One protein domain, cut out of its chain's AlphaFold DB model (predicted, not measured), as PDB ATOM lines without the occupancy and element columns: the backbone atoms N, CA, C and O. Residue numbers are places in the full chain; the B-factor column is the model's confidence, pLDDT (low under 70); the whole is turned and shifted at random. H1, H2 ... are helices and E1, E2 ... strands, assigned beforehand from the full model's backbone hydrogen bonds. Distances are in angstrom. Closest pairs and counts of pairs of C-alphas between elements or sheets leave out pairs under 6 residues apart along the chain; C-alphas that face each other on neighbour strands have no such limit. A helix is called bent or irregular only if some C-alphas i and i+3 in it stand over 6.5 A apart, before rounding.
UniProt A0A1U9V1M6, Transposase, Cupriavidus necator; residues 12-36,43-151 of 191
ATOM      1  N   ILE A  12     -52.701   7.343 -43.198       88.94
ATOM      2  CA  ILE A  12     -52.199   7.676 -41.858       88.94
ATOM      3  C   ILE A  12     -53.312   7.388 -40.843       88.94
ATOM      4  O   ILE A  12     -54.399   7.955 -40.924       88.94
ATOM      5  N   LYS A  13     -53.043   6.486 -39.894       88.06
ATOM      6  CA  LYS A  13     -53.983   6.096 -38.830       88.06
ATOM      7  C   LYS A  13     -53.845   6.946 -37.579       88.06
ATOM      8  O   LYS A  13     -54.842   7.270 -36.946       88.06
ATOM      9  N   ASP A  14     -52.612   7.247 -37.194       84.94
ATOM     10  CA  ASP A  14     -52.309   8.000 -35.982       84.94
ATOM     11  C   ASP A  14     -50.991   8.752 -36.175       84.94
ATOM     12  O   ASP A  14     -50.025   8.209 -36.709       84.94
ATOM     13  N   GLY A  15     -50.967  10.007 -35.744       83.75
ATOM     14  CA  GLY A  15     -49.798  10.883 -35.757       83.75
ATOM     15  C   GLY A  15     -49.680  11.697 -34.473       83.75
ATOM     16  O   GLY A  15     -48.978  12.695 -34.447       83.75
ATOM     17  N   THR A  16     -50.379  11.313 -33.404       85.75
ATOM     18  CA  THR A  16     -50.438  12.097 -32.156       85.75
ATOM     19  C   THR A  16     -49.317  11.761 -31.170       85.75
ATOM     20  O   THR A  16     -49.191  12.372 -30.108       85.75
ATOM     21  N   ASN A  17     -48.480  10.771 -31.489       89.88
ATOM     22  CA  ASN A  17     -47.500  10.229 -30.561       89.88
ATOM     23  C   ASN A  17     -46.146  10.941 -30.671       89.88
ATOM     24  O   ASN A  17     -45.338  10.654 -31.557       89.88
ATOM     25  N   PHE A  18     -45.877  11.811 -29.699       93.31
ATOM     26  CA  PHE A  18     -44.586  12.468 -29.519       93.31
ATOM     27  C   PHE A  18     -43.725  11.725 -28.497       93.31
ATOM     28  O   PHE A  18     -44.191  11.286 -27.445       93.31
ATOM     29  N   SER A  19     -42.427  11.634 -28.768       90.94
ATOM     30  CA  SER A  19     -41.448  11.108 -27.818       90.94
ATOM     31  C   SER A  19     -40.188  11.962 -27.812       90.94
ATOM     32  O   SER A  19     -39.808  12.518 -28.838       90.94
ATOM     33  N   ARG A  20     -39.537  12.078 -26.652       92.38
ATOM     34  CA  ARG A  20     -38.287  12.830 -26.490       92.38
ATOM     35  C   ARG A  20     -37.188  11.913 -25.977       92.38
ATOM     36  O   ARG A  20     -37.417  11.151 -25.036       92.38
ATOM     37  N   ASP A  21     -35.997  11.985 -26.563       87.38
ATOM     38  CA  ASP A  21     -34.836  11.259 -26.044       87.38
ATOM     39  C   ASP A  21     -34.155  11.986 -24.866       87.38
ATOM     40  O   ASP A  21     -34.471  13.123 -24.515       87.38
ATOM     41  N   ALA A  22     -33.174  11.323 -24.250       83.75
ATOM     42  CA  ALA A  22     -32.390  11.892 -23.151       83.75
ATOM     43  C   ALA A  22     -31.456  13.046 -23.577       83.75
ATOM     44  O   ALA A  22     -30.856  13.689 -22.718       83.75
ATOM     45  N   ARG A  23     -31.293  13.294 -24.883       85.00
ATOM     46  CA  ARG A  23     -30.518  14.415 -25.432       85.00
ATOM     47  C   ARG A  23     -31.388  15.637 -25.730       85.00
ATOM     48  O   ARG A  23     -30.830  16.698 -25.983       85.00
ATOM     49  N   GLY A  24     -32.712  15.490 -25.684       86.19
ATOM     50  CA  GLY A  24     -33.678  16.538 -26.001       86.19
ATOM     51  C   GLY A  24     -34.210  16.500 -27.435       86.19
ATOM     52  O   GLY A  24     -34.970  17.390 -27.798       86.19
ATOM     53  N   ASN A  25     -33.865  15.489 -28.240       88.31
ATOM     54  CA  ASN A  25     -34.416  15.332 -29.584       88.31
ATOM     55  C   ASN A  25     -35.864  14.848 -29.497       88.31
ATOM     56  O   ASN A  25     -36.151  13.878 -28.787       88.31
ATOM     57  N   TRP A  26     -36.752  15.502 -30.238       92.38
ATOM     58  CA  TRP A  26     -38.154  15.122 -30.364       92.38
ATOM     59  C   TRP A  26     -38.372  14.239 -31.590       92.38
ATOM     60  O   TRP A  26     -37.768  14.447 -32.640       92.38
ATOM     61  N   PHE A  27     -39.255  13.259 -31.446       90.56
ATOM     62  CA  PHE A  27     -39.653  12.329 -32.490       90.56
ATOM     63  C   PHE A  27     -41.174  12.289 -32.561       90.56
ATOM     64  O   PHE A  27     -41.837  12.129 -31.531       90.56
ATOM     65  N   LEU A  28     -41.697  12.381 -33.780       92.31
ATOM     66  CA  LEU A  28     -43.094  12.138 -34.106       92.31
ATOM     67  C   LEU A  28     -43.232  10.715 -34.646       92.31
ATOM     68  O   LEU A  28     -42.570  10.353 -35.618       92.31
ATOM     69  N   ASN A  29     -44.070   9.903 -34.010       90.75
ATOM     70  CA  ASN A  29     -44.337   8.538 -34.446       90.75
ATOM     71  C   ASN A  29     -45.645   8.517 -35.238       90.75
ATOM     72  O   ASN A  29     -46.716   8.721 -34.666       90.75
ATOM     73  N   ILE A  30     -45.542   8.249 -36.539       90.50
ATOM     74  CA  ILE A  30     -46.681   8.173 -37.454       90.50
ATOM     75  C   ILE A  30     -46.950   6.702 -37.776       90.50
ATOM     76  O   ILE A  30     -46.038   5.962 -38.151       90.50
ATOM     77  N   VAL A  31     -48.200   6.273 -37.618       89.88
ATOM     78  CA  VAL A  31     -48.673   4.937 -37.985       89.88
ATOM     79  C   VAL A  31     -49.378   5.034 -39.328       89.88
ATOM     80  O   VAL A  31     -50.371   5.747 -39.457       89.88
ATOM     81  N   ILE A  32     -48.874   4.297 -40.313       90.19
ATOM     82  CA  ILE A  32     -49.420   4.249 -41.671       90.19
ATOM     83  C   ILE A  32     -49.919   2.831 -41.926       90.19
ATOM     84  O   ILE A  32     -49.222   1.856 -41.637       90.19
ATOM     85  N   GLU A  33     -51.141   2.716 -42.428       87.56
ATOM     86  CA  GLU A  33     -51.671   1.463 -42.944       87.56
ATOM     87  C   GLU A  33     -51.169   1.242 -44.365       87.56
ATOM     88  O   GLU A  33     -51.434   2.049 -45.251       87.56
ATOM     89  N   VAL A  34     -50.445   0.144 -44.554       87.31
ATOM     90  CA  VAL A  34     -49.880  -0.275 -45.836       87.31
ATOM     91  C   VAL A  34     -50.468  -1.641 -46.173       87.31
ATOM     92  O   VAL A  34     -50.667  -2.460 -45.269       87.31
ATOM     93  N   ALA A  35     -50.760  -1.876 -47.453       82.56
ATOM     94  CA  ALA A  35     -51.270  -3.156 -47.932       82.56
ATOM     95  C   ALA A  35     -50.328  -4.310 -47.549       82.56
ATOM     96  O   ALA A  35     -49.102  -4.158 -47.538       82.56
ATOM     97  N   ASP A  36     -50.900  -5.470 -47.216       78.56
ATOM     98  CA  ASP A  36     -50.094  -6.614 -46.798       78.56
ATOM     99  C   ASP A  36     -49.271  -7.134 -47.983       78.56
ATOM    100  O   ASP A  36     -49.769  -7.318 -49.096       78.56
ATOM    101  N   ALA A  43     -37.771 -21.091 -50.120       82.00
ATOM    102  CA  ALA A  43     -36.738 -21.786 -50.891       82.00
ATOM    103  C   ALA A  43     -35.434 -21.947 -50.101       82.00
ATOM    104  O   ALA A  43     -34.793 -22.996 -50.160       82.00
ATOM    105  N   ARG A  44     -35.026 -20.917 -49.348       84.00
ATOM    106  CA  ARG A  44     -33.729 -20.896 -48.656       84.00
ATOM    107  C   ARG A  44     -33.890 -20.808 -47.146       84.00
ATOM    108  O   ARG A  44     -34.477 -19.859 -46.630       84.00
ATOM    109  N   GLY A  45     -33.331 -21.788 -46.439       87.62
ATOM    110  CA  GLY A  45     -33.341 -21.866 -44.980       87.62
ATOM    111  C   GLY A  45     -31.965 -21.658 -44.354       87.62
ATOM    112  O   GLY A  45     -30.966 -22.134 -44.886       87.62
ATOM    113  N   VAL A  46     -31.912 -20.990 -43.198       90.31
ATOM    114  CA  VAL A  46     -30.688 -20.842 -42.398       90.31
ATOM    115  C   VAL A  46     -30.951 -21.026 -40.906       90.31
ATOM    116  O   VAL A  46     -31.932 -20.524 -40.355       90.31
ATOM    117  N   GLY A  47     -30.054 -21.747 -40.238       88.00
ATOM    118  CA  GLY A  47     -29.967 -21.800 -38.782       88.00
ATOM    119  C   GLY A  47     -29.029 -20.716 -38.262       88.00
ATOM    120  O   GLY A  47     -27.949 -20.535 -38.810       88.00
ATOM    121  N   ILE A  48     -29.417 -20.003 -37.209       89.81
ATOM    122  CA  ILE A  48     -28.587 -19.000 -36.540       89.81
ATOM    123  C   ILE A  48     -28.343 -19.453 -35.107       89.81
ATOM    124  O   ILE A  48     -29.285 -19.552 -34.315       89.81
ATOM    125  N   ASP A  49     -27.078 -19.670 -34.767       85.94
ATOM    126  CA  ASP A  49     -26.635 -19.860 -33.391       85.94
ATOM    127  C   ASP A  49     -26.018 -18.568 -32.851       85.94
ATOM    128  O   ASP A  49     -25.196 -17.937 -33.514       85.94
ATOM    129  N   LEU A  50     -26.439 -18.135 -31.664       82.38
ATOM    130  CA  LEU A  50     -26.009 -16.862 -31.082       82.38
ATOM    131  C   LEU A  50     -24.881 -17.105 -30.080       82.38
ATOM    132  O   LEU A  50     -25.063 -17.794 -29.078       82.38
ATOM    133  N   GLY A  51     -23.725 -16.498 -30.342       76.56
ATOM    134  CA  GLY A  51     -22.499 -16.729 -29.586       76.56
ATOM    135  C   GLY A  51     -22.077 -15.566 -28.682       76.56
ATOM    136  O   GLY A  51     -22.658 -14.481 -28.671       76.56
ATOM    137  N   LEU A  52     -21.022 -15.814 -27.895       69.25
ATOM    138  CA  LEU A  52     -20.346 -14.797 -27.072       69.25
ATOM    139  C   LEU A  52     -19.105 -14.207 -27.753       69.25
ATOM    140  O   LEU A  52     -18.808 -13.022 -27.586       69.25
ATOM    141  N   LYS A  53     -18.347 -15.056 -28.458       73.12
ATOM    142  CA  LYS A  53     -17.126 -14.667 -29.178       73.12
ATOM    143  C   LYS A  53     -17.503 -13.979 -30.489       73.12
ATOM    144  O   LYS A  53     -17.171 -12.809 -30.679       73.12
ATOM    145  N   ASP A  54     -18.278 -14.690 -31.296       81.94
ATOM    146  CA  ASP A  54     -18.959 -14.192 -32.486       81.94
ATOM    147  C   ASP A  54     -20.411 -13.878 -32.124       81.94
ATOM    148  O   ASP A  54     -20.991 -14.542 -31.267       81.94
ATOM    149  N   LEU A  55     -20.994 -12.847 -32.735       83.81
ATOM    150  CA  LEU A  55     -22.375 -12.457 -32.459       83.81
ATOM    151  C   LEU A  55     -23.351 -13.558 -32.882       83.81
ATOM    152  O   LEU A  55     -24.296 -13.866 -32.155       83.81
ATOM    153  N   ALA A  56     -23.125 -14.124 -34.063       86.31
ATOM    154  CA  ALA A  56     -23.946 -15.182 -34.620       86.31
ATOM    155  C   ALA A  56     -23.114 -16.075 -35.544       86.31
ATOM    156  O   ALA A  56     -22.255 -15.574 -36.263       86.31
ATOM    157  N   THR A  57     -23.391 -17.372 -35.557       88.19
ATOM    158  CA  THR A  57     -22.875 -18.317 -36.553       88.19
ATOM    159  C   THR A  57     -24.053 -18.851 -37.347       88.19
ATOM    160  O   THR A  57     -25.023 -19.347 -36.770       88.19
ATOM    161  N   LEU A  58     -23.998 -18.701 -38.665       88.69
ATOM    162  CA  LEU A  58     -25.015 -19.207 -39.573       88.69
ATOM    163  C   LEU A  58     -24.688 -20.662 -39.925       88.69
ATOM    164  O   LEU A  58     -23.521 -21.043 -40.011       88.69
ATOM    165  N   SER A  59     -25.710 -21.471 -40.199       87.81
ATOM    166  CA  SER A  59     -25.543 -22.862 -40.648       87.81
ATOM    167  C   SER A  59     -24.823 -22.984 -41.994       87.81
ATOM    168  O   SER A  59     -24.392 -24.069 -42.358       87.81
ATOM    169  N   THR A  60     -24.677 -21.877 -42.725       86.94
ATOM    170  CA  THR A  60     -23.858 -21.758 -43.939       86.94
ATOM    171  C   THR A  60     -22.351 -21.715 -43.653       86.94
ATOM    172  O   THR A  60     -21.560 -21.716 -44.588       86.94
ATOM    173  N   GLY A  61     -21.945 -21.637 -42.381       85.75
ATOM    174  CA  GLY A  61     -20.553 -21.475 -41.956       85.75
ATOM    175  C   GLY A  61     -20.120 -20.016 -41.766       85.75
ATOM    176  O   GLY A  61     -19.042 -19.769 -41.225       85.75
ATOM    177  N   GLU A  62     -20.955 -19.040 -42.145       89.50
ATOM    178  CA  GLU A  62     -20.662 -17.619 -41.930       89.50
ATOM    179  C   GLU A  62     -20.655 -17.288 -40.428       89.50
ATOM    180  O   GLU A  62     -21.635 -17.526 -39.715       89.50
ATOM    181  N   LYS A  63     -19.568 -16.676 -39.951       89.38
ATOM    182  CA  LYS A  63     -19.466 -16.138 -38.590       89.38
ATOM    183  C   LYS A  63     -19.616 -14.626 -38.618       89.38
ATOM    184  O   LYS A  63     -18.779 -13.906 -39.156       89.38
ATOM    185  N   VAL A  64     -20.673 -14.133 -37.989       87.75
ATOM    186  CA  VAL A  64     -20.913 -12.707 -37.805       87.75
ATOM    187  C   VAL A  64     -20.116 -12.236 -36.600       87.75
ATOM    188  O   VAL A  64     -20.458 -12.529 -35.452       87.75
ATOM    189  N   ALA A  65     -19.060 -11.471 -36.861       85.69
ATOM    190  CA  ALA A  65     -18.237 -10.899 -35.810       85.69
ATOM    191  C   ALA A  65     -19.050  -9.962 -34.906       85.69
ATOM    192  O   ALA A  65     -19.939  -9.223 -35.340       85.69
ATOM    193  N   ASN A  66     -18.708  -9.958 -33.622       80.56
ATOM    194  CA  ASN A  66     -19.242  -8.971 -32.702       80.56
ATOM    195  C   ASN A  66     -18.618  -7.596 -33.009       80.56
ATOM    196  O   ASN A  66     -17.386  -7.518 -33.059       80.56
ATOM    197  N   PRO A  67     -19.409  -6.518 -33.185       73.06
ATOM    198  CA  PRO A  67     -18.903  -5.169 -33.438       73.06
ATOM    199  C   PRO A  67     -18.114  -4.609 -32.237       73.06
ATOM    200  O   PRO A  67     -18.577  -3.761 -31.471       73.06
ATOM    201  N   ARG A  68     -16.867  -5.072 -32.079       68.75
ATOM    202  CA  ARG A  68     -15.915  -4.678 -31.025       68.75
ATOM    203  C   ARG A  68     -15.357  -3.266 -31.214       68.75
ATOM    204  O   ARG A  68     -14.771  -2.706 -30.288       68.75
ATOM    205  N   HIS A  69     -15.591  -2.657 -32.374       63.25
ATOM    206  CA  HIS A  69     -15.160  -1.299 -32.723       63.25
ATOM    207  C   HIS A  69     -15.801  -0.194 -31.858       63.25
ATOM    208  O   HIS A  69     -15.424   0.970 -31.948       63.25
ATOM    209  N   LEU A  70     -16.727  -0.533 -30.952       67.44
ATOM    210  CA  LEU A  70     -17.255   0.398 -29.948       67.44
ATOM    211  C   LEU A  70     -16.316   0.604 -28.746       67.44
ATOM    212  O   LEU A  70     -16.582   1.477 -27.920       67.44
ATOM    213  N   GLY A  71     -15.213  -0.145 -28.649       74.56
ATOM    214  CA  GLY A  71     -14.306  -0.108 -27.498       74.56
ATOM    215  C   GLY A  71     -13.748   1.284 -27.171       74.56
ATOM    216  O   GLY A  71     -13.664   1.643 -25.996       74.56
ATOM    217  N   GLN A  72     -13.435   2.099 -28.185       79.81
ATOM    218  CA  GLN A  72     -12.970   3.479 -27.987       79.81
ATOM    219  C   GLN A  72     -14.073   4.380 -27.405       79.81
ATOM    220  O   GLN A  72     -13.831   5.149 -26.472       79.81
ATOM    221  N   LEU A  73     -15.312   4.244 -27.892       83.25
ATOM    222  CA  LEU A  73     -16.463   4.988 -27.371       83.25
ATOM    223  C   LEU A  73     -16.807   4.567 -25.938       83.25
ATOM    224  O   LEU A  73     -17.177   5.410 -25.125       83.25
ATOM    225  N   GLU A  74     -16.653   3.287 -25.608       84.94
ATOM    226  CA  GLU A  74     -16.840   2.773 -24.249       84.94
ATOM    227  C   GLU A  74     -15.785   3.317 -23.276       84.94
ATOM    228  O   GLU A  74     -16.118   3.698 -22.152       84.94
ATOM    229  N   GLN A  75     -14.522   3.407 -23.703       87.38
ATOM    230  CA  GLN A  75     -13.467   4.038 -22.906       87.38
ATOM    231  C   GLN A  75     -13.741   5.532 -22.701       87.38
ATOM    232  O   GLN A  75     -13.637   6.032 -21.578       87.38
ATOM    233  N   ALA A  76     -14.137   6.245 -23.760       87.50
ATOM    234  CA  ALA A  76     -14.522   7.650 -23.673       87.50
ATOM    235  C   ALA A  76     -15.720   7.849 -22.730       87.50
ATOM    236  O   ALA A  76     -15.743   8.798 -21.944       87.50
ATOM    237  N   LEU A  77     -16.686   6.927 -22.755       90.25
ATOM    238  CA  LEU A  77     -17.834   6.942 -21.856       90.25
ATOM    239  C   LEU A  77     -17.402   6.763 -20.397       90.25
ATOM    240  O   LEU A  77     -17.830   7.541 -19.545       90.25
ATOM    241  N   ALA A  78     -16.524   5.800 -20.108       89.62
ATOM    242  CA  ALA A  78     -16.000   5.587 -18.761       89.62
ATOM    243  C   ALA A  78     -15.246   6.824 -18.240       89.62
ATOM    244  O   ALA A  78     -15.460   7.245 -17.101       89.62
ATOM    245  N   LYS A  79     -14.418   7.461 -19.084       91.75
ATOM    246  CA  LYS A  79     -13.737   8.726 -18.752       91.75
ATOM    247  C   LYS A  79     -14.743   9.845 -18.457       91.75
ATOM    248  O   LYS A  79     -14.622  10.522 -17.440       91.75
ATOM    249  N   ALA A  80     -15.771  10.005 -19.294       90.50
ATOM    250  CA  ALA A  80     -16.812  11.016 -19.107       90.50
ATOM    251  C   ALA A  80     -17.631  10.801 -17.821       90.50
ATOM    252  O   ALA A  80     -17.975  11.771 -17.144       90.50
ATOM    253  N   GLN A  81     -17.913   9.542 -17.466       90.69
ATOM    254  CA  GLN A  81     -18.597   9.180 -16.223       90.69
ATOM    255  C   GLN A  81     -17.747   9.499 -14.989       90.69
ATOM    256  O   GLN A  81     -18.255  10.124 -14.060       90.69
ATOM    257  N   ARG A  82     -16.453   9.143 -14.997       92.94
ATOM    258  CA  ARG A  82     -15.516   9.467 -13.903       92.94
ATOM    259  C   ARG A  82     -15.359  10.973 -13.713       92.94
ATOM    260  O   ARG A  82     -15.416  11.453 -12.590       92.94
ATOM    261  N   ALA A  83     -15.270  11.722 -14.810       93.75
ATOM    262  CA  ALA A  83     -15.206  13.182 -14.795       93.75
ATOM    263  C   ALA A  83     -16.558  13.866 -14.482       93.75
ATOM    264  O   ALA A  83     -16.664  15.082 -14.609       93.75
ATOM    265  N   ARG A  84     -17.615  13.105 -14.145       92.31
ATOM    266  CA  ARG A  84     -18.981  13.593 -13.856       92.31
ATOM    267  C   ARG A  84     -19.584  14.493 -14.952       92.31
ATOM    268  O   ARG A  84     -20.534  15.237 -14.706       92.31
ATOM    269  N   LYS A  85     -19.111  14.376 -16.200       92.94
ATOM    270  CA  LYS A  85     -19.601  15.144 -17.359       92.94
ATOM    271  C   LYS A  85     -20.904  14.538 -17.893       92.94
ATOM    272  O   LYS A  85     -20.911  13.859 -18.920       92.94
ATOM    273  N   LYS A  86     -22.023  14.789 -17.198       89.25
ATOM    274  CA  LYS A  86     -23.345  14.180 -17.475       89.25
ATOM    275  C   LYS A  86     -23.778  14.297 -18.944       89.25
ATOM    276  O   LYS A  86     -24.102  13.286 -19.558       89.25
ATOM    277  N   ARG A  87     -23.718  15.498 -19.535       89.19
ATOM    278  CA  ARG A  87     -24.128  15.737 -20.937       89.19
ATOM    279  C   ARG A  87     -23.296  14.923 -21.934       89.19
ATOM    280  O   ARG A  87     -23.847  14.300 -22.840       89.19
ATOM    281  N   LEU A  88     -21.978  14.877 -21.735       90.19
ATOM    282  CA  LEU A  88     -21.068  14.090 -22.570       90.19
ATOM    283  C   LEU A  88     -21.349  12.588 -22.437       90.19
ATOM    284  O   LEU A  88     -21.425  11.892 -23.447       90.19
ATOM    285  N   ALA A  89     -21.561  12.099 -21.213       90.75
ATOM    286  CA  ALA A  89     -21.903  10.702 -20.969       90.75
ATOM    287  C   ALA A  89     -23.225  10.311 -21.656       90.75
ATOM    288  O   ALA A  89     -23.273   9.285 -22.333       90.75
ATOM    289  N   THR A  90     -24.271  11.140 -21.565       89.62
ATOM    290  CA  THR A  90     -25.553  10.918 -22.264       89.62
ATOM    291  C   THR A  90     -25.375  10.871 -23.782       89.62
ATOM    292  O   THR A  90     -25.925   9.997 -24.461       89.62
ATOM    293  N   ASN A  91     -24.553  11.766 -24.333       89.62
ATOM    294  CA  ASN A  91     -24.230  11.760 -25.755       89.62
ATOM    295  C   ASN A  91     -23.490  10.482 -26.159       89.62
ATOM    296  O   ASN A  91     -23.893   9.825 -27.116       89.62
ATOM    297  N   LEU A  92     -22.465  10.065 -25.425       90.06
ATOM    298  CA  LEU A  92     -21.727   8.841 -25.739       90.06
ATOM    299  C   LEU A  92     -22.606   7.589 -25.622       90.06
ATOM    300  O   LEU A  92     -22.599   6.765 -26.537       90.06
ATOM    301  N   HIS A  93     -23.450   7.497 -24.590       88.62
ATOM    302  CA  HIS A  93     -24.425   6.410 -24.425       88.62
ATOM    303  C   HIS A  93     -25.317   6.242 -25.647       88.62
ATOM    304  O   HIS A  93     -25.411   5.154 -26.214       88.62
ATOM    305  N   ALA A  94     -25.940   7.326 -26.104       89.12
ATOM    306  CA  ALA A  94     -26.826   7.240 -27.254       89.12
ATOM    307  C   ALA A  94     -26.063   7.011 -28.578       89.12
ATOM    308  O   ALA A  94     -26.627   6.410 -29.487       89.12
ATOM    309  N   ARG A  95     -24.775   7.391 -28.699       88.56
ATOM    310  CA  ARG A  95     -23.962   7.060 -29.890       88.56
ATOM    311  C   ARG A  95     -23.706   5.557 -29.939       88.56
ATOM    312  O   ARG A  95     -23.953   4.943 -30.970       88.56
ATOM    313  N   ILE A  96     -23.295   4.970 -28.815       88.31
ATOM    314  CA  ILE A  96     -23.080   3.523 -28.680       88.31
ATOM    315  C   ILE A  96     -24.382   2.763 -28.956       88.31
ATOM    316  O   ILE A  96     -24.390   1.810 -29.732       88.31
ATOM    317  N   ALA A  97     -25.499   3.197 -28.366       86.88
ATOM    318  CA  ALA A  97     -26.796   2.554 -28.566       86.88
ATOM    319  C   ALA A  97     -27.266   2.624 -30.028       86.88
ATOM    320  O   ALA A  97     -27.738   1.621 -30.564       86.88
ATOM    321  N   ASN A  98     -27.112   3.778 -30.685       87.62
ATOM    322  CA  ASN A  98     -27.489   3.945 -32.087       87.62
ATOM    323  C   ASN A  98     -26.598   3.119 -33.018       87.62
ATOM    324  O   ASN A  98     -27.130   2.463 -33.905       87.62
ATOM    325  N   ALA A  99     -25.286   3.076 -32.777       87.31
ATOM    326  CA  ALA A  99     -24.362   2.258 -33.561       87.31
ATOM    327  C   ALA A  99     -24.667   0.754 -33.434       87.31
ATOM    328  O   ALA A  99     -24.708   0.045 -34.435       87.31
ATOM    329  N   ARG A 100     -24.961   0.268 -32.217       87.19
ATOM    330  CA  ARG A 100     -25.400  -1.125 -32.008       87.19
ATOM    331  C   ARG A 100     -26.709  -1.422 -32.736       87.19
ATOM    332  O   ARG A 100     -26.834  -2.470 -33.358       87.19
ATOM    333  N   ARG A 101     -27.681  -0.506 -32.665       87.62
ATOM    334  CA  ARG A 101     -28.976  -0.669 -33.339       87.62
ATOM    335  C   ARG A 101     -28.823  -0.699 -34.859       87.62
ATOM    336  O   ARG A 101     -29.434  -1.552 -35.488       87.62
ATOM    337  N   ASP A 102     -28.018   0.197 -35.420       89.19
ATOM    338  CA  ASP A 102     -27.738   0.258 -36.858       89.19
ATOM    339  C   ASP A 102     -27.086  -1.038 -37.356       89.19
ATOM    340  O   ASP A 102     -27.573  -1.643 -38.309       89.19
ATOM    341  N   PHE A 103     -26.062  -1.522 -36.647       89.06
ATOM    342  CA  PHE A 103     -25.417  -2.795 -36.962       89.06
ATOM    343  C   PHE A 103     -26.423  -3.956 -36.973       89.06
ATOM    344  O   PHE A 103     -26.517  -4.690 -37.956       89.06
ATOM    345  N   LEU A 104     -27.220  -4.095 -35.906       89.31
ATOM    346  CA  LEU A 104     -28.213  -5.167 -35.798       89.31
ATOM    347  C   LEU A 104     -29.295  -5.061 -36.875       89.31
ATOM    348  O   LEU A 104     -29.690  -6.081 -37.429       89.31
ATOM    349  N   HIS A 105     -29.748  -3.847 -37.195       89.75
ATOM    350  CA  HIS A 105     -30.751  -3.618 -38.230       89.75
ATOM    351  C   HIS A 105     -30.216  -3.977 -39.621       89.75
ATOM    352  O   HIS A 105     -30.921  -4.603 -40.414       89.75
ATOM    353  N   LYS A 106     -28.983  -3.583 -39.948       90.38
ATOM    354  CA  LYS A 106     -28.348  -3.932 -41.226       90.38
ATOM    355  C   LYS A 106     -28.164  -5.438 -41.349       90.38
ATOM    356  O   LYS A 106     -28.519  -6.009 -42.377       90.38
ATOM    357  N   LEU A 107     -27.691  -6.079 -40.281       90.12
ATOM    358  CA  LEU A 107     -27.524  -7.526 -40.233       90.12
ATOM    359  C   LEU A 107     -28.857  -8.250 -40.427       90.12
ATOM    360  O   LEU A 107     -28.964  -9.109 -41.297       90.12
ATOM    361  N   SER A 108     -29.891  -7.884 -39.665       89.44
ATOM    362  CA  SER A 108     -31.206  -8.513 -39.791       89.44
ATOM    363  C   SER A 108     -31.798  -8.298 -41.180       89.44
ATOM    364  O   SER A 108     -32.363  -9.220 -41.752       89.44
ATOM    365  N   HIS A 109     -31.637  -7.100 -41.749       90.88
ATOM    366  CA  HIS A 109     -32.127  -6.801 -43.089       90.88
ATOM    367  C   HIS A 109     -31.408  -7.632 -44.159       90.88
ATOM    368  O   HIS A 109     -32.046  -8.065 -45.115       90.88
ATOM    369  N   ARG A 110     -30.098  -7.858 -44.016       92.25
ATOM    370  CA  ARG A 110     -29.342  -8.749 -44.905       92.25
ATOM    371  C   ARG A 110     -29.877 -10.177 -44.819       92.25
ATOM    372  O   ARG A 110     -30.315 -10.719 -45.820       92.25
ATOM    373  N   ILE A 111     -29.953 -10.736 -43.612       89.56
ATOM    374  CA  ILE A 111     -30.387 -12.125 -43.409       89.56
ATOM    375  C   ILE A 111     -31.813 -12.347 -43.936       89.56
ATOM    376  O   ILE A 111     -32.061 -13.321 -44.635       89.56
ATOM    377  N   VAL A 112     -32.746 -11.437 -43.645       89.00
ATOM    378  CA  VAL A 112     -34.131 -11.542 -44.137       89.00
ATOM    379  C   VAL A 112     -34.208 -11.380 -45.659       89.00
ATOM    380  O   VAL A 112     -35.096 -11.939 -46.297       89.00
ATOM    381  N   ARG A 113     -33.298 -10.617 -46.275       88.75
ATOM    382  CA  ARG A 113     -33.241 -10.516 -47.737       88.75
ATOM    383  C   ARG A 113     -32.787 -11.836 -48.358       88.75
ATOM    384  O   ARG A 113     -33.403 -12.251 -49.335       88.75
ATOM    385  N   ASP A 114     -31.776 -12.467 -47.765       88.00
ATOM    386  CA  ASP A 114     -31.051 -13.602 -48.343       88.00
ATOM    387  C   ASP A 114     -31.726 -14.964 -48.081       88.00
ATOM    388  O   ASP A 114     -31.571 -15.890 -48.882       88.00
ATOM    389  N   PHE A 115     -32.480 -15.091 -46.980       88.31
ATOM    390  CA  PHE A 115     -33.128 -16.335 -46.551       88.31
ATOM    391  C   PHE A 115     -34.633 -16.150 -46.316       88.31
ATOM    392  O   PHE A 115     -35.081 -15.117 -45.818       88.31
ATOM    393  N   ASP A 116     -35.414 -17.182 -46.630       86.44
ATOM    394  CA  ASP A 116     -36.878 -17.207 -46.485       86.44
ATOM    395  C   ASP A 116     -37.314 -17.885 -45.186       86.44
ATOM    396  O   ASP A 116     -38.343 -17.558 -44.590       86.44
ATOM    397  N   TYR A 117     -36.493 -18.821 -44.718       85.81
ATOM    398  CA  TYR A 117     -36.701 -19.542 -43.480       85.81
ATOM    399  C   TYR A 117     -35.516 -19.330 -42.540       85.81
ATOM    400  O   TYR A 117     -34.364 -19.577 -42.896       85.81
ATOM    401  N   ILE A 118     -35.793 -18.880 -41.316       89.44
ATOM    402  CA  ILE A 118     -34.765 -18.649 -40.301       89.44
ATOM    403  C   ILE A 118     -35.125 -19.449 -39.050       89.44
ATOM    404  O   ILE A 118     -36.147 -19.204 -38.399       89.44
ATOM    405  N   ALA A 119     -34.254 -20.384 -38.685       87.31
ATOM    406  CA  ALA A 119     -34.305 -21.095 -37.417       87.31
ATOM    407  C   ALA A 119     -33.314 -20.454 -36.441       87.31
ATOM    408  O   ALA A 119     -32.129 -20.352 -36.739       87.31
ATOM    409  N   VAL A 120     -33.777 -20.029 -35.268       85.44
ATOM    410  CA  VAL A 120     -32.906 -19.413 -34.254       85.44
ATOM    411  C   VAL A 120     -32.707 -20.384 -33.099       85.44
ATOM    412  O   VAL A 120     -33.678 -20.875 -32.515       85.44
ATOM    413  N   GLY A 121     -31.448 -20.652 -32.756       79.19
ATOM    414  CA  GLY A 121     -31.081 -21.461 -31.599       79.19
ATOM    415  C   GLY A 121     -31.639 -20.883 -30.293       79.19
ATOM    416  O   GLY A 121     -31.722 -19.667 -30.100       79.19
ATOM    417  N   ASN A 122     -32.042 -21.755 -29.367       68.44
ATOM    418  CA  ASN A 122     -32.563 -21.330 -28.070       68.44
ATOM    419  C   ASN A 122     -31.413 -20.969 -27.117       68.44
ATOM    420  O   ASN A 122     -30.950 -21.800 -26.340       68.44
ATOM    421  N   VAL A 123     -30.961 -19.717 -27.153       65.94
ATOM    422  CA  VAL A 123     -30.001 -19.195 -26.172       65.94
ATOM    423  C   VAL A 123     -30.718 -18.790 -24.889       65.94
ATOM    424  O   VAL A 123     -31.521 -17.853 -24.861       65.94
ATOM    425  N   ASN A 124     -30.370 -19.437 -23.774       65.25
ATOM    426  CA  ASN A 124     -30.790 -18.992 -22.449       65.25
ATOM    427  C   ASN A 124     -29.978 -17.757 -22.021       65.25
ATOM    428  O   ASN A 124     -29.082 -17.836 -21.179       65.25
ATOM    429  N   ALA A 125     -30.304 -16.597 -22.595       63.66
ATOM    430  CA  ALA A 125     -29.618 -15.336 -22.317       63.66
ATOM    431  C   ALA A 125     -29.635 -14.970 -20.820       63.66
ATOM    432  O   ALA A 125     -28.669 -14.411 -20.302       63.66
ATOM    433  N   ALA A 126     -30.707 -15.319 -20.100       60.81
ATOM    434  CA  ALA A 126     -30.827 -15.071 -18.663       60.81
ATOM    435  C   ALA A 126     -29.920 -15.986 -17.823       60.81
ATOM    436  O   ALA A 126     -29.406 -15.553 -16.792       60.81
ATOM    437  N   GLY A 127     -29.722 -17.234 -18.256       61.31
ATOM    438  CA  GLY A 127     -28.779 -18.178 -17.654       61.31
ATOM    439  C   GLY A 127     -27.332 -17.781 -17.929       61.31
ATOM    440  O   GLY A 127     -26.537 -17.671 -16.996       61.31
ATOM    441  N   LEU A 128     -27.016 -17.442 -19.184       62.62
ATOM    442  CA  LEU A 128     -25.691 -16.967 -19.585       62.62
ATOM    443  C   LEU A 128     -25.302 -15.700 -18.823       62.62
ATOM    444  O   LEU A 128     -24.192 -15.633 -18.300       62.62
ATOM    445  N   ALA A 129     -26.243 -14.766 -18.641       59.34
ATOM    446  CA  ALA A 129     -26.003 -13.512 -17.934       59.34
ATOM    447  C   ALA A 129     -25.535 -13.669 -16.473       59.34
ATOM    448  O   ALA A 129     -24.947 -12.746 -15.901       59.34
ATOM    449  N   LYS A 130     -25.811 -14.825 -15.858       58.78
ATOM    450  CA  LYS A 130     -25.476 -15.127 -14.462       58.78
ATOM    451  C   LYS A 130     -24.094 -15.765 -14.296       58.78
ATOM    452  O   LYS A 130     -23.544 -15.693 -13.200       58.78
ATOM    453  N   THR A 131     -23.517 -16.333 -15.355       62.69
ATOM    454  CA  THR A 131     -22.209 -17.009 -15.302       62.69
ATOM    455  C   THR A 131     -21.047 -16.018 -15.126       62.69
ATOM    456  O   THR A 131     -21.089 -14.895 -15.636       62.69
ATOM    457  N   ARG A 132     -19.973 -16.419 -14.420       54.94
ATOM    458  CA  ARG A 132     -18.743 -15.600 -14.265       54.94
ATOM    459  C   ARG A 132     -18.123 -15.243 -15.620       54.94
ATOM    460  O   ARG A 132     -17.675 -14.112 -15.789       54.94
ATOM    461  N   ALA A 133     -18.195 -16.150 -16.596       54.88
ATOM    462  CA  ALA A 133     -17.730 -15.926 -17.964       54.88
ATOM    463  C   ALA A 133     -18.421 -14.725 -18.640       54.88
ATOM    464  O   ALA A 133     -17.756 -13.935 -19.305       54.88
ATOM    465  N   TRP A 134     -19.721 -14.517 -18.399       42.81
ATOM    466  CA  TRP A 134     -20.476 -13.366 -18.917       42.81
ATOM    467  C   TRP A 134     -20.232 -12.053 -18.153       42.81
ATOM    468  O   TRP A 134     -20.467 -10.958 -18.676       42.81
ATOM    469  N   ARG A 135     -19.726 -12.122 -16.919       41.97
ATOM    470  CA  ARG A 135     -19.332 -10.934 -16.143       41.97
ATOM    471  C   ARG A 135     -17.924 -10.439 -16.481       41.97
ATOM    472  O   ARG A 135     -17.520  -9.405 -15.957       41.97
ATOM    473  N   SER A 136     -17.190 -11.141 -17.345       45.81
ATOM    474  CA  SER A 136     -15.857 -10.721 -17.768       45.81
ATOM    475  C   SER A 136     -15.908  -9.409 -18.578       45.81
ATOM    476  O   SER A 136     -16.889  -9.143 -19.283       45.81
ATOM    477  N   PRO A 137     -14.864  -8.561 -18.524       47.81
ATOM    478  CA  PRO A 137     -14.812  -7.330 -19.315       47.81
ATOM    479  C   PRO A 137     -14.996  -7.594 -20.815       47.81
ATOM    480  O   PRO A 137     -15.647  -6.815 -21.506       47.81
ATOM    481  N   SER A 138     -14.489  -8.727 -21.310       42.44
ATOM    482  CA  SER A 138     -14.631  -9.193 -22.692       42.44
ATOM    483  C   SER A 138     -16.081  -9.429 -23.122       42.44
ATOM    484  O   SER A 138     -16.447  -9.052 -24.233       42.44
ATOM    485  N   SER A 139     -16.927  -9.996 -22.257       43.84
ATOM    486  CA  SER A 139     -18.348 -10.241 -22.547       43.84
ATOM    487  C   SER A 139     -19.241  -9.038 -22.232       43.84
ATOM    488  O   SER A 139     -20.297  -8.888 -22.834       43.84
ATOM    489  N   MET A 140     -18.834  -8.126 -21.343       43.84
ATOM    490  CA  MET A 140     -19.584  -6.880 -21.120       43.84
ATOM    491  C   MET A 140     -19.493  -5.909 -22.311       43.84
ATOM    492  O   MET A 140     -20.468  -5.207 -22.598       43.84
ATOM    493  N   ARG A 141     -18.366  -5.912 -23.041       45.78
ATOM    494  CA  ARG A 141     -18.191  -5.167 -24.306       45.78
ATOM    495  C   ARG A 141     -19.080  -5.686 -25.438       45.78
ATOM    496  O   ARG A 141     -19.474  -4.911 -26.303       45.78
ATOM    497  N   ALA A 142     -19.479  -6.961 -25.382       45.47
ATOM    498  CA  ALA A 142     -20.424  -7.572 -26.322       45.47
ATOM    499  C   ALA A 142     -21.850  -6.988 -26.238       45.47
ATOM    500  O   ALA A 142     -22.709  -7.333 -27.043       45.47
ATOM    501  N   GLY A 143     -22.094  -6.076 -25.293       40.94
ATOM    502  CA  GLY A 143     -23.382  -5.446 -25.075       40.94
ATOM    503  C   GLY A 143     -24.221  -6.257 -24.099       40.94
ATOM    504  O   GLY A 143     -24.733  -7.325 -24.415       40.94
ATOM    505  N   ARG A 144     -24.438  -5.709 -22.898       40.75
ATOM    506  CA  ARG A 144     -25.556  -6.166 -22.068       40.75
ATOM    507  C   ARG A 144     -26.847  -5.967 -22.873       40.75
ATOM    508  O   ARG A 144     -27.096  -4.825 -23.277       40.75
ATOM    509  N   PRO A 145     -27.700  -6.990 -23.061       35.25
ATOM    510  CA  PRO A 145     -29.076  -6.716 -23.426       35.25
ATOM    511  C   PRO A 145     -29.636  -5.836 -22.310       35.25
ATOM    512  O   PRO A 145     -29.521  -6.162 -21.123       35.25
ATOM    513  N   SER A 146     -30.164  -4.667 -22.665       31.92
ATOM    514  CA  SER A 146     -30.864  -3.840 -21.693       31.92
ATOM    515  C   SER A 146     -31.943  -4.710 -21.038       31.92
ATOM    516  O   SER A 146     -32.606  -5.518 -21.696       31.92
ATOM    517  N   ALA A 147     -32.143  -4.551 -19.731       31.84
ATOM    518  CA  ALA A 147     -33.179  -5.240 -18.958       31.84
ATOM    519  C   ALA A 147     -34.624  -4.883 -19.400       31.84
ATOM    520  O   ALA A 147     -35.576  -5.031 -18.641       31.84
ATOM    521  N   GLN A 148     -34.812  -4.408 -20.635       33.16
ATOM    522  CA  GLN A 148     -36.099  -4.265 -21.304       33.16
ATOM    523  C   GLN A 148     -36.585  -5.581 -21.936       33.16
ATOM    524  O   GLN A 148     -37.775  -5.695 -22.216       33.16
ATOM    525  N   CYS A 149     -35.731  -6.606 -22.076       31.64
ATOM    526  CA  CYS A 149     -36.139  -7.917 -22.600       31.64
ATOM    527  C   CYS A 149     -36.821  -8.842 -21.560       31.64
ATOM    528  O   CYS A 149     -37.261  -9.935 -21.900       31.64
ATOM    529  N   SER A 150     -36.944  -8.424 -20.293       28.66
ATOM    530  CA  SER A 150     -37.619  -9.194 -19.227       28.66
ATOM    531  C   SER A 150     -39.045  -8.717 -18.924       28.66
ATOM    532  O   SER A 150     -39.756  -9.325 -18.127       28.66
ATOM    533  N   ARG A 151     -39.516  -7.652 -19.587       27.53
ATOM    534  CA  ARG A 151     -40.920  -7.222 -19.548       27.53
ATOM    535  C   ARG A 151     -41.615  -7.540 -20.866       27.53
ATOM    536  O   ARG A 151     -42.394  -6.729 -21.357       27.53
TER     537      ARG A 151
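Overview. This is residues 12 to 36 and 43 to 151 of the 191 residues of the protein "Transposase" of Cupriavidus necator (UniProt A0A1U9V1M6). A long helical hairpin, H1 and H2, has a small four-stranded sheet at the far end of its longer helix, H2, which grazes that sheet; a separate two-stranded hairpin, E1 and E2, is set off from the rest with its turn, residues 21 to 25, toward H2. After the sheet, three very short helices, H3, H4 and H5, follow in a loose arc, and residues 141 to 151 form a tail with no named element. The printed part has 134 residues with five named helices and six named strands, in the order E1 E2 E3 E4 E5 H1 H2 E6 H3 H4 H5. The larger sheet is mixed, in the order E5 E4 E3 E6; the smaller, E1 and E2, is antiparallel, and the class is mixed, helices and strands. The whole is loose, with a radius of gyration of the C-alphas of 18.3 A, and only just flat, with spans of 53 by 48 by 27 A.

Arrangement. E1, residues 12 to 20, and E2, residues 26 to 33, are a hairpin of antiparallel strands at 160 degrees, with N 27 and O 19 within hydrogen-bond range at 2.8 A. Both are apart from each of the other named elements. E3, residues 45 to 50, E4, residues 54 to 58, and E5, residues 63 to 65, form a meander, each strand the antiparallel neighbour of the one before. N 49 and O 57 are 2.9 A apart between E3 and E4, and N 64 and O 56 are 2.7 A apart between E4 and E5, both within hydrogen-bond range. H1, residues 68 to 82, touches H2, residues 86 to 114, in a helical hairpin: they run opposite ways at a shallow tilt of 18 degrees, and the closest C-alphas are those of Ala 80 and Ala 89, 5.4 A apart. H2 touches H1 with residues 86 to 96 alone, and with residues 104 to 114 it only grazes the sheet. H1 is not on the sheet. E6, residues 117 to 120, is the parallel neighbour of E3 at 20 degrees, with N 48 and O 119 within hydrogen-bond range at 2.8 A. The pairing is staggered: E3 pairs with E6 over residues 45 to 48 and with E4 over residues 48 to 50. E5, H1, H2 and E6 make a split strand-helix-strand unit, two strands running the same way with E4 and E3 between them in the sheet, and its crossover is right-handed. H3, residues 125 to 128, and H4, residues 132 to 135, are close but not clearly touching, the closest C-alphas being those of Leu 128 and Trp 134, 6.4 A apart. H4 and H5, residues 137 to 140, are also close but not clearly touching, at 6.9 A between the C-alphas of Trp 134 and Met 140. Every O i to N i+4 pair is within hydrogen-bond range in H2, and 9 of 11 are in H1; H3, H4 and H5 are too short for such a pair.

Along the chain. E1 begins at C-alpha 12, (-52.199, 7.676, -41.858), and is 21.4 A long; E2 is 23.0 A and E3 16.5 A. H1 is 22.2 A long and irregular, with C-alphas 69 and 72 being 7.1 A apart. H2 runs 42.2 A from C-alpha 86, (-23.345, 14.180, -17.475), to C-alpha 114. H5 ends at C-alpha 140, (-19.584, -6.880, -21.120).

Size, cuts and confidence. The two C-alphas farthest apart are those of Ala 43 and Ala 83, 54.7 A. Residues 37 to 42 are not printed, and C-alphas 36 and 43 are 20.6 A apart across the cut. Of the links that are printed whole, none is long. The mean pLDDT of the printed part is 78.0; residue 52, residues 68 to 70 and residues 122 to 151 are under 70.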